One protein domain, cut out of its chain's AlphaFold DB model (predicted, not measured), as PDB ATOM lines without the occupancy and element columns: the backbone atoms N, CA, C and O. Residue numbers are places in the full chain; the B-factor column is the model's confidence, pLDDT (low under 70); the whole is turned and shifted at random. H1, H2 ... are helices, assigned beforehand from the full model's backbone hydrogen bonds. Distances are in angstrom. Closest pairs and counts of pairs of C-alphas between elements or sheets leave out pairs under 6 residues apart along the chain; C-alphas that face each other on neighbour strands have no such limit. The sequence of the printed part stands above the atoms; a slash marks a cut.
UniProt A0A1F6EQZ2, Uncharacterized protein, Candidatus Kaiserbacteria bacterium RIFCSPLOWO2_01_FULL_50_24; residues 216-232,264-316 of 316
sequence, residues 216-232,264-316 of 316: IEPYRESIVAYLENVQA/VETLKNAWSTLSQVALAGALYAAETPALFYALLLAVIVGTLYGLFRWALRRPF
ATOM      1  N   ILE A 216     -30.643  39.536  35.357       73.31
ATOM      2  CA  ILE A 216     -29.265  39.717  34.860       73.31
ATOM      3  C   ILE A 216     -28.294  38.678  35.440       73.31
ATOM      4  O   ILE A 216     -27.397  38.216  34.735       73.31
ATOM      5  N   GLU A 217     -28.485  38.266  36.689       76.94
ATOM      6  CA  GLU A 217     -27.617  37.325  37.397       76.94
ATOM      7  C   GLU A 217     -27.374  35.988  36.673       76.94
ATOM      8  O   GLU A 217     -26.210  35.598  36.557       76.94
ATOM      9  N   PRO A 218     -28.382  35.296  36.093       78.94
ATOM     10  CA  PRO A 218     -28.115  34.074  35.333       78.94
ATOM     11  C   PRO A 218     -27.207  34.320  34.119       78.94
ATOM     12  O   PRO A 218     -26.429  33.443  33.744       78.94
ATOM     13  N   TYR A 219     -27.255  35.517  33.522       73.25
ATOM     14  CA  TYR A 219     -26.344  35.881  32.438       73.25
ATOM     15  C   TYR A 219     -24.932  36.148  32.959       73.25
ATOM     16  O   TYR A 219     -23.982  35.676  32.335       73.25
ATOM     17  N   ARG A 220     -24.777  36.829  34.102       78.25
ATOM     18  CA  ARG A 220     -23.466  37.030  34.743       78.25
ATOM     19  C   ARG A 220     -22.794  35.687  35.038       78.25
ATOM     20  O   ARG A 220     -21.672  35.471  34.594       78.25
ATOM     21  N   GLU A 221     -23.507  34.765  35.680       77.25
ATOM     22  CA  GLU A 221     -22.998  33.419  35.988       77.25
ATOM     23  C   GLU A 221     -22.654  32.625  34.717       77.25
ATOM     24  O   GLU A 221     -21.622  31.959  34.650       77.25
ATOM     25  N   SER A 222     -23.452  32.753  33.649       71.06
ATOM     26  CA  SER A 222     -23.126  32.118  32.364       71.06
ATOM     27  C   SER A 222     -21.860  32.687  31.707       71.06
ATOM     28  O   SER A 222     -21.116  31.947  31.061       71.06
ATOM     29  N   ILE A 223     -21.596  33.988  31.885       70.06
ATOM     30  CA  ILE A 223     -20.383  34.655  31.398       70.06
ATOM     31  C   ILE A 223     -19.175  34.179  32.204       70.06
ATOM     32  O   ILE A 223     -18.158  33.850  31.601       70.06
ATOM     33  N   VAL A 224     -19.294  34.085  33.532       75.44
ATOM     34  CA  VAL A 224     -18.238  33.543  34.403       75.44
ATOM     35  C   VAL A 224     -17.896  32.110  33.992       75.44
ATOM     36  O   VAL A 224     -16.752  31.846  33.634       75.44
ATOM     37  N   ALA A 225     -18.889  31.221  33.896       73.38
ATOM     38  CA  ALA A 225     -18.673  29.827  33.503       73.38
ATOM     39  C   ALA A 225     -18.048  29.685  32.101       73.38
ATOM     40  O   ALA A 225     -17.225  28.799  31.845       73.38
ATOM     41  N   TYR A 226     -18.426  30.560  31.164       73.75
ATOM     42  CA  TYR A 226     -17.797  30.612  29.848       73.75
ATOM     43  C   TYR A 226     -16.330  31.050  29.937       73.75
ATOM     44  O   TYR A 226     -15.467  30.400  29.345       73.75
ATOM     45  N   LEU A 227     -16.034  32.120  30.679       75.56
ATOM     46  CA  LEU A 227     -14.678  32.649  30.838       75.56
ATOM     47  C   LEU A 227     -13.763  31.655  31.563       75.56
ATOM     48  O   LEU A 227     -12.629  31.474  31.130       75.56
ATOM     49  N   GLU A 228     -14.260  30.948  32.576       75.62
ATOM     50  CA  GLU A 228     -13.537  29.871  33.262       75.62
ATOM     51  C   GLU A 228     -13.186  28.716  32.316       75.62
ATOM     52  O   GLU A 228     -12.052  28.243  32.308       75.62
ATOM     53  N   ASN A 229     -14.119  28.289  31.459       75.69
ATOM     54  CA  ASN A 229     -13.869  27.241  30.463       75.69
ATOM     55  C   ASN A 229     -12.815  27.676  29.429       75.69
ATOM     56  O   ASN A 229     -11.959  26.886  29.027       75.69
ATOM     57  N   VAL A 230     -12.852  28.941  28.996       74.88
ATOM     58  CA  VAL A 230     -11.845  29.476  28.068       74.88
ATOM     59  C   VAL A 230     -10.481  29.620  28.753       74.88
ATOM     60  O   VAL A 230      -9.473  29.282  28.133       74.88
ATOM     61  N   GLN A 231     -10.439  30.046  30.019       75.25
ATOM     62  CA  GLN A 231      -9.213  30.121  30.818       75.25
ATOM     63  C   GLN A 231      -8.606  28.725  31.035       75.25
ATOM     64  O   GLN A 231      -7.434  28.523  30.732       75.25
ATOM     65  N   ALA A 232      -9.411  27.735  31.431       74.44
ATOM     66  CA  ALA A 232      -8.962  26.354  31.625       74.44
ATOM     67  C   ALA A 232      -8.370  25.749  30.338       74.44
ATOM     68  O   ALA A 232      -7.298  25.149  30.362       74.44
ATOM     69  N   VAL A 264       6.884  38.317  13.742       50.66
ATOM     70  CA  VAL A 264       5.522  37.742  13.758       50.66
ATOM     71  C   VAL A 264       5.334  36.789  14.940       50.66
ATOM     72  O   VAL A 264       4.295  36.835  15.594       50.66
ATOM     73  N   GLU A 265       6.342  35.975  15.262       52.44
ATOM     74  CA  GLU A 265       6.346  35.106  16.449       52.44
ATOM     75  C   GLU A 265       6.303  35.934  17.745       52.44
ATOM     76  O   GLU A 265       5.494  35.661  18.630       52.44
ATOM     77  N   THR A 266       7.091  37.014  17.840       56.81
ATOM     78  CA  THR A 266       7.037  37.926  19.001       56.81
ATOM     79  C   THR A 266       5.732  38.714  19.080       56.81
ATOM     80  O   THR A 266       5.202  38.848  20.180       56.81
ATOM     81  N   LEU A 267       5.151  39.171  17.961       55.41
ATOM     82  CA  LEU A 267       3.840  39.836  17.974       55.41
ATOM     83  C   LEU A 267       2.713  38.872  18.361       55.41
ATOM     84  O   LEU A 267       1.805  39.255  19.091       55.41
ATOM     85  N   LYS A 268       2.766  37.622  17.890       56.16
ATOM     86  CA  LYS A 268       1.775  36.584  18.204       56.16
ATOM     87  C   LYS A 268       1.856  36.161  19.671       56.16
ATOM     88  O   LYS A 268       0.816  35.990  20.300       56.16
ATOM     89  N   ASN A 269       3.066  36.073  20.224       60.81
ATOM     90  CA  ASN A 269       3.304  35.788  21.643       60.81
ATOM     91  C   ASN A 269       2.971  36.991  22.548       60.81
ATOM     92  O   ASN A 269       2.465  36.821  23.657       60.81
ATOM     93  N   ALA A 270       3.185  38.221  22.073       59.75
ATOM     94  CA  ALA A 270       2.716  39.432  22.745       59.75
ATOM     95  C   ALA A 270       1.182  39.542  22.707       59.75
ATOM     96  O   ALA A 270       0.563  39.933  23.688       59.75
ATOM     97  N   TRP A 271       0.545  39.152  21.601       55.84
ATOM     98  CA  TRP A 271      -0.911  39.167  21.475       55.84
ATOM     99  C   TRP A 271      -1.579  38.091  22.335       55.84
ATOM    100  O   TRP A 271      -2.599  38.370  22.958       55.84
ATOM    101  N   SER A 272      -0.996  36.892  22.427       59.19
ATOM    102  CA  SER A 272      -1.522  35.818  23.279       59.19
ATOM    103  C   SER A 272      -1.391  36.134  24.773       59.19
ATOM    104  O   SER A 272      -2.319  35.878  25.538       59.19
ATOM    105  N   THR A 273      -0.287  36.753  25.196       60.50
ATOM    106  CA  THR A 273      -0.115  37.208  26.587       60.50
ATOM    107  C   THR A 273      -1.061  38.360  26.927       60.50
ATOM    108  O   THR A 273      -1.692  38.352  27.983       60.50
ATOM    109  N   LEU A 274      -1.247  39.310  26.009       59.19
ATOM    110  CA  LEU A 274      -2.173  40.429  26.194       59.19
ATOM    111  C   LEU A 274      -3.636  39.957  26.197       59.19
ATOM    112  O   LEU A 274      -4.438  40.455  26.987       59.19
ATOM    113  N   SER A 275      -3.975  38.938  25.400       64.56
ATOM    114  CA  SER A 275      -5.301  38.315  25.426       64.56
ATOM    115  C   SER A 275      -5.546  37.498  26.695       64.56
ATOM    116  O   SER A 275      -6.661  37.513  27.200       64.56
ATOM    117  N   GLN A 276      -4.526  36.826  27.244       65.00
ATOM    118  CA  GLN A 276      -4.625  36.110  28.526       65.00
ATOM    119  C   GLN A 276      -4.837  37.074  29.701       65.00
ATOM    120  O   GLN A 276      -5.706  36.842  30.537       65.00
ATOM    121  N   VAL A 277      -4.117  38.201  29.732       70.25
ATOM    122  CA  VAL A 277      -4.320  39.249  30.748       70.25
ATOM    123  C   VAL A 277      -5.703  39.894  30.609       70.25
ATOM    124  O   VAL A 277      -6.376  40.131  31.612       70.25
ATOM    125  N   ALA A 278      -6.162  40.136  29.379       71.56
ATOM    126  CA  ALA A 278      -7.508  40.646  29.131       71.56
ATOM    127  C   ALA A 278      -8.598  39.646  29.554       71.56
ATOM    128  O   ALA A 278      -9.628  40.062  30.079       71.56
ATOM    129  N   LEU A 279      -8.368  38.341  29.368       70.56
ATOM    130  CA  LEU A 279      -9.306  37.292  29.760       70.56
ATOM    131  C   LEU A 279      -9.393  37.145  31.283       70.56
ATOM    132  O   LEU A 279     -10.497  37.115  31.819       70.56
ATOM    133  N   ALA A 280      -8.256  37.171  31.982       71.56
ATOM    134  CA  ALA A 280      -8.214  37.204  33.443       71.56
ATOM    135  C   ALA A 280      -8.878  38.475  34.007       71.56
ATOM    136  O   ALA A 280      -9.627  38.410  34.980       71.56
ATOM    137  N   GLY A 281      -8.666  39.629  33.364       71.50
ATOM    138  CA  GLY A 281      -9.337  40.880  33.724       71.50
ATOM    139  C   GLY A 281     -10.852  40.839  33.497       71.50
ATOM    140  O   GLY A 281     -11.611  41.335  34.327       71.50
ATOM    141  N   ALA A 282     -11.305  40.215  32.406       72.75
ATOM    142  CA  ALA A 282     -12.724  40.018  32.126       72.75
ATOM    143  C   ALA A 282     -13.380  39.052  33.125       72.75
ATOM    144  O   ALA A 282     -14.495  39.314  33.573       72.75
ATOM    145  N   LEU A 283     -12.680  37.980  33.507       72.38
ATOM    146  CA  LEU A 283     -13.140  37.022  34.512       72.38
ATOM    147  C   LEU A 283     -13.262  37.697  35.881       72.38
ATOM    148  O   LEU A 283     -14.329  37.652  36.485       72.38
ATOM    149  N   TYR A 284     -12.241  38.446  36.300       76.00
ATOM    150  CA  TYR A 284     -12.269  39.224  37.542       76.00
ATOM    151  C   TYR A 284     -13.419  40.245  37.580       76.00
ATOM    152  O   TYR A 284     -14.096  40.416  38.600       76.00
ATOM    153  N   ALA A 285     -13.670  40.915  36.452       74.94
ATOM    154  CA  ALA A 285     -14.758  41.874  36.327       74.94
ATOM    155  C   ALA A 285     -16.148  41.214  36.333       74.94
ATOM    156  O   ALA A 285     -17.092  41.838  36.808       74.94
ATOM    157  N   ALA A 286     -16.283  39.985  35.825       72.62
ATOM    158  CA  ALA A 286     -17.536  39.226  35.830       72.62
ATOM    159  C   ALA A 286     -17.821  38.562  37.190       72.62
ATOM    160  O   ALA A 286     -18.971  38.514  37.631       72.62
ATOM    161  N   GLU A 287     -16.779  38.094  37.879       73.75
ATOM    162  CA  GLU A 287     -16.877  37.467  39.198       73.75
ATOM    163  C   GLU A 287     -17.235  38.495  40.280       73.75
ATOM    164  O   GLU A 287     -18.052  38.216  41.155       73.75
ATOM    165  N   THR A 288     -16.705  39.719  40.167       78.50
ATOM    166  CA  THR A 288     -16.988  40.818  41.099       78.50
ATOM    167  C   THR A 288     -18.301  41.527  40.733       78.50
ATOM    168  O   THR A 288     -18.321  42.296  39.766       78.50
ATOM    169  N   PRO A 289     -19.385  41.404  41.529       74.38
ATOM    170  CA  PRO A 289     -20.692  41.954  41.157       74.38
ATOM    171  C   PRO A 289     -20.649  43.473  40.939       74.38
ATOM    172  O   PRO A 289     -21.160  43.987  39.947       74.38
ATOM    173  N   ALA A 290     -19.962  44.205  41.821       74.75
ATOM    174  CA  ALA A 290     -19.853  45.661  41.735       74.75
ATOM    175  C   ALA A 290     -19.176  46.143  40.437       74.75
ATOM    176  O   ALA A 290     -19.607  47.137  39.852       74.75
ATOM    177  N   LEU A 291     -18.141  45.437  39.968       73.38
ATOM    178  CA  LEU A 291     -17.431  45.789  38.735       73.38
ATOM    179  C   LEU A 291     -18.246  45.421  37.496       73.38
ATOM    180  O   LEU A 291     -18.312  46.223  36.562       73.38
ATOM    181  N   PHE A 292     -18.918  44.270  37.513       77.56
ATOM    182  CA  PHE A 292     -19.811  43.848  36.440       77.56
ATOM    183  C   PHE A 292     -20.918  44.883  36.192       77.56
ATOM    184  O   PHE A 292     -21.087  45.359  35.066       77.56
ATOM    185  N   TYR A 293     -21.624  45.303  37.248       79.12
ATOM    186  CA  TYR A 293     -22.702  46.289  37.130       79.12
ATOM    187  C   TYR A 293     -22.190  47.685  36.740       79.12
ATOM    188  O   TYR A 293     -22.840  48.375  35.952       79.12
ATOM    189  N   ALA A 294     -21.007  48.092  37.215       77.69
ATOM    190  CA  ALA A 294     -20.392  49.359  36.818       77.69
ATOM    191  C   ALA A 294     -20.014  49.386  35.324       77.69
ATOM    192  O   ALA A 294     -20.283  50.374  34.634       77.69
ATOM    193  N   LEU A 295     -19.438  48.298  34.801       80.12
ATOM    194  CA  LEU A 295     -19.104  48.178  33.379       80.12
ATOM    195  C   LEU A 295     -20.352  48.083  32.500       80.12
ATOM    196  O   LEU A 295     -20.418  48.744  31.463       80.12
ATOM    197  N   LEU A 296     -21.362  47.323  32.925       79.56
ATOM    198  CA  LEU A 296     -22.639  47.216  32.218       79.56
ATOM    199  C   LEU A 296     -23.314  48.590  32.080       79.56
ATOM    200  O   LEU A 296     -23.763  48.957  30.992       79.56
ATOM    201  N   LEU A 297     -23.304  49.394  33.145       83.38
ATOM    202  CA  LEU A 297     -23.814  50.763  33.109       83.38
ATOM    203  C   LEU A 297     -23.004  51.657  32.158       83.38
ATOM    204  O   LEU A 297     -23.592  52.401  31.370       83.38
ATOM    205  N   ALA A 298     -21.673  51.555  32.171       81.25
ATOM    206  CA  ALA A 298     -20.818  52.307  31.253       81.25
ATOM    207  C   ALA A 298     -21.099  51.961  29.778       81.25
ATOM    208  O   ALA A 298     -21.139  52.858  28.933       81.25
ATOM    209  N   VAL A 299     -21.364  50.688  29.467       84.12
ATOM    210  CA  VAL A 299     -21.747  50.239  28.117       84.12
ATOM    211  C   VAL A 299     -23.113  50.796  27.712       84.12
ATOM    212  O   VAL A 299     -23.262  51.303  26.597       84.12
ATOM    213  N   ILE A 300     -24.106  50.769  28.602       81.69
ATOM    214  CA  ILE A 300     -25.439  51.329  28.324       81.69
ATOM    215  C   ILE A 300     -25.342  52.837  28.054       81.69
ATOM    216  O   ILE A 300     -25.851  53.327  27.047       81.69
ATOM    217  N   VAL A 301     -24.628  53.582  28.898       84.25
ATOM    218  CA  VAL A 301     -24.442  55.029  28.708       84.25
ATOM    219  C   VAL A 301     -23.656  55.322  27.426       84.25
ATOM    220  O   VAL A 301     -24.033  56.209  26.658       84.25
ATOM    221  N   GLY A 302     -22.600  54.554  27.147       85.06
ATOM    222  CA  GLY A 302     -21.787  54.706  25.941       85.06
ATOM    223  C   GLY A 302     -22.563  54.423  24.653       85.06
ATOM    224  O   GLY A 302     -22.441  55.173  23.681       85.06
ATOM    225  N   THR A 303     -23.403  53.387  24.644       84.81
ATOM    226  CA  THR A 303     -24.258  53.049  23.493       84.81
ATOM    227  C   THR A 303     -25.338  54.101  23.267       84.81
ATOM    228  O   THR A 303     -25.511  54.545  22.130       84.81
ATOM    229  N   LEU A 304     -25.995  54.585  24.325       83.69
ATOM    230  CA  LEU A 304     -26.959  55.688  24.239       83.69
ATOM    231  C   LEU A 304     -26.310  56.973  23.715       83.69
ATOM    232  O   LEU A 304     -26.847  57.613  22.811       83.69
ATOM    233  N   TYR A 305     -25.125  57.320  24.218       86.69
ATOM    234  CA  TYR A 305     -24.359  58.468  23.735       86.69
ATOM    235  C   TYR A 305     -23.951  58.312  22.261       86.69
ATOM    236  O   TYR A 305     -24.056  59.258  21.475       86.69
ATOM    237  N   GLY A 306     -23.530  57.111  21.858       86.69
ATOM    238  CA  GLY A 306     -23.207  56.787  20.471       86.69
ATOM    239  C   GLY A 306     -24.411  56.930  19.538       86.69
ATOM    240  O   GLY A 306     -24.301  57.579  18.497       86.69
ATOM    241  N   LEU A 307     -25.568  56.392  19.933       85.75
ATOM    242  CA  LEU A 307     -26.827  56.504  19.192       85.75
ATOM    243  C   LEU A 307     -27.295  57.957  19.085       85.75
ATOM    244  O   LEU A 307     -27.676  58.396  18.002       85.75
ATOM    245  N   PHE A 308     -27.201  58.722  20.172       84.12
ATOM    246  CA  PHE A 308     -27.518  60.148  20.188       84.12
ATOM    247  C   PHE A 308     -26.624  60.937  19.224       84.12
ATOM    248  O   PHE A 308     -27.106  61.691  18.374       84.12
ATOM    249  N   ARG A 309     -25.310  60.705  19.277       82.62
ATOM    250  CA  ARG A 309     -24.341  61.340  18.373       82.62
ATOM    251  C   ARG A 309     -24.538  60.915  16.917       82.62
ATOM    252  O   ARG A 309     -24.269  61.702  16.011       82.62
ATOM    253  N   TRP A 310     -24.976  59.684  16.679       79.56
ATOM    254  CA  TRP A 310     -25.296  59.181  15.346       79.56
ATOM    255  C   TRP A 310     -26.586  59.797  14.792       79.56
ATOM    256  O   TRP A 310     -26.608  60.199  13.629       79.56
ATOM    257  N   ALA A 311     -27.620  59.951  15.621       79.69
ATOM    258  CA  ALA A 311     -28.877  60.595  15.245       79.69
ATOM    259  C   ALA A 311     -28.676  62.071  14.855       79.69
ATOM    260  O   ALA A 311     -29.224  62.520  13.854       79.69
ATOM    261  N   LEU A 312     -27.813  62.794  15.574       78.06
ATOM    262  CA  LEU A 312     -27.477  64.196  15.285       78.06
ATOM    263  C   LEU A 312     -26.580  64.400  14.050       78.06
ATOM    264  O   LEU A 312     -26.401  65.529  13.602       78.06
ATOM    265  N   ARG A 313     -25.979  63.334  13.506       71.81
ATOM    266  CA  ARG A 313     -25.098  63.398  12.324       71.81
ATOM    267  C   ARG A 313     -25.819  63.167  10.999       71.81
ATOM    268  O   ARG A 313     -25.169  63.240   9.958       71.81
ATOM    269  N   ARG A 314     -27.120  62.870  11.006       52.78
ATOM    270  CA  ARG A 314     -27.894  62.749   9.765       52.78
ATOM    271  C   ARG A 314     -28.361  64.144   9.325       52.78
ATOM    272  O   ARG A 314     -29.130  64.751  10.068       52.78
ATOM    273  N   PRO A 315     -27.914  64.672   8.169       53.50
ATOM    274  CA  PRO A 315     -28.565  65.834   7.580       53.50
ATOM    275  C   PRO A 315     -29.993  65.435   7.175       53.50
ATOM    276  O   PRO A 315     -30.188  64.347   6.626       53.50
ATOM    277  N   PHE A 316     -30.963  66.284   7.518       49.06
ATOM    278  CA  PHE A 316     -32.328  66.213   6.993       49.06
ATOM    279  C   PHE A 316     -32.348  66.550   5.502       49.06
ATOM    280  O   PHE A 316     -31.556  67.431   5.094       49.06
TER     281      PHE A 316
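Overview. This is residues 216 to 232 and 264 to 316 of the 316 residues of an uncharacterized protein of Candidatus Kaiserbacteria bacterium RIFCSPLOWO2_01_FULL_50_24 (UniProt A0A1F6EQZ2). Two long helices, H2 and H3, meet at their ends as a V, and the shorter H1 packs on the H2 arm near the corner. Residues 264 to 275 and 296 to 316 stick out. The 70 printed residues are all helix in class, with H1, H2, H3 in order, only just extended, close to loose (radius of gyration of the C-alphas 17.0 A), and flat, spanning 51 by 39 by 16 A.

Arrangement. H1, residues 216 to 232, touches residues 276 to 287 of H2, residues 264 to 287; their closest C-alphas, of Val 224 and Ala 286, are 5.9 A apart. They run opposite ways at a shallow tilt of 34.9 degrees, only just short of steep. H3, residues 289 to 311, follows by a tight link and only just touches H2, only at the corner, with 3 pairs of C-alphas within 8 A; the closest, of Ala 286 and Phe 292, are 5.2 A apart. H2 and H3 run opposite ways at a steep tilt of 69.9 degrees, only just short of about perpendicular. H1 and H3 are close but not clearly touching, 7.9 A between the C-alphas of Arg 220 and Phe 292. In H1, H2 and H3 every O i to N i+4 pair is within hydrogen-bond range.

Along the chain. H1 begins at C-alpha 216 (-29.265, 39.717, 34.860) and is 24.5 A long. H2 is 33.9 A long; H3, 33.0 A, ends at C-alpha 311 (-28.877, 60.595, 15.245).

Size, cuts and confidence. Residues 233 to 263 are not printed; C-alphas 232 and 264 are 25.7 A apart across the cut. Residues 264 to 276 and 314 to 316 have pLDDT under 70.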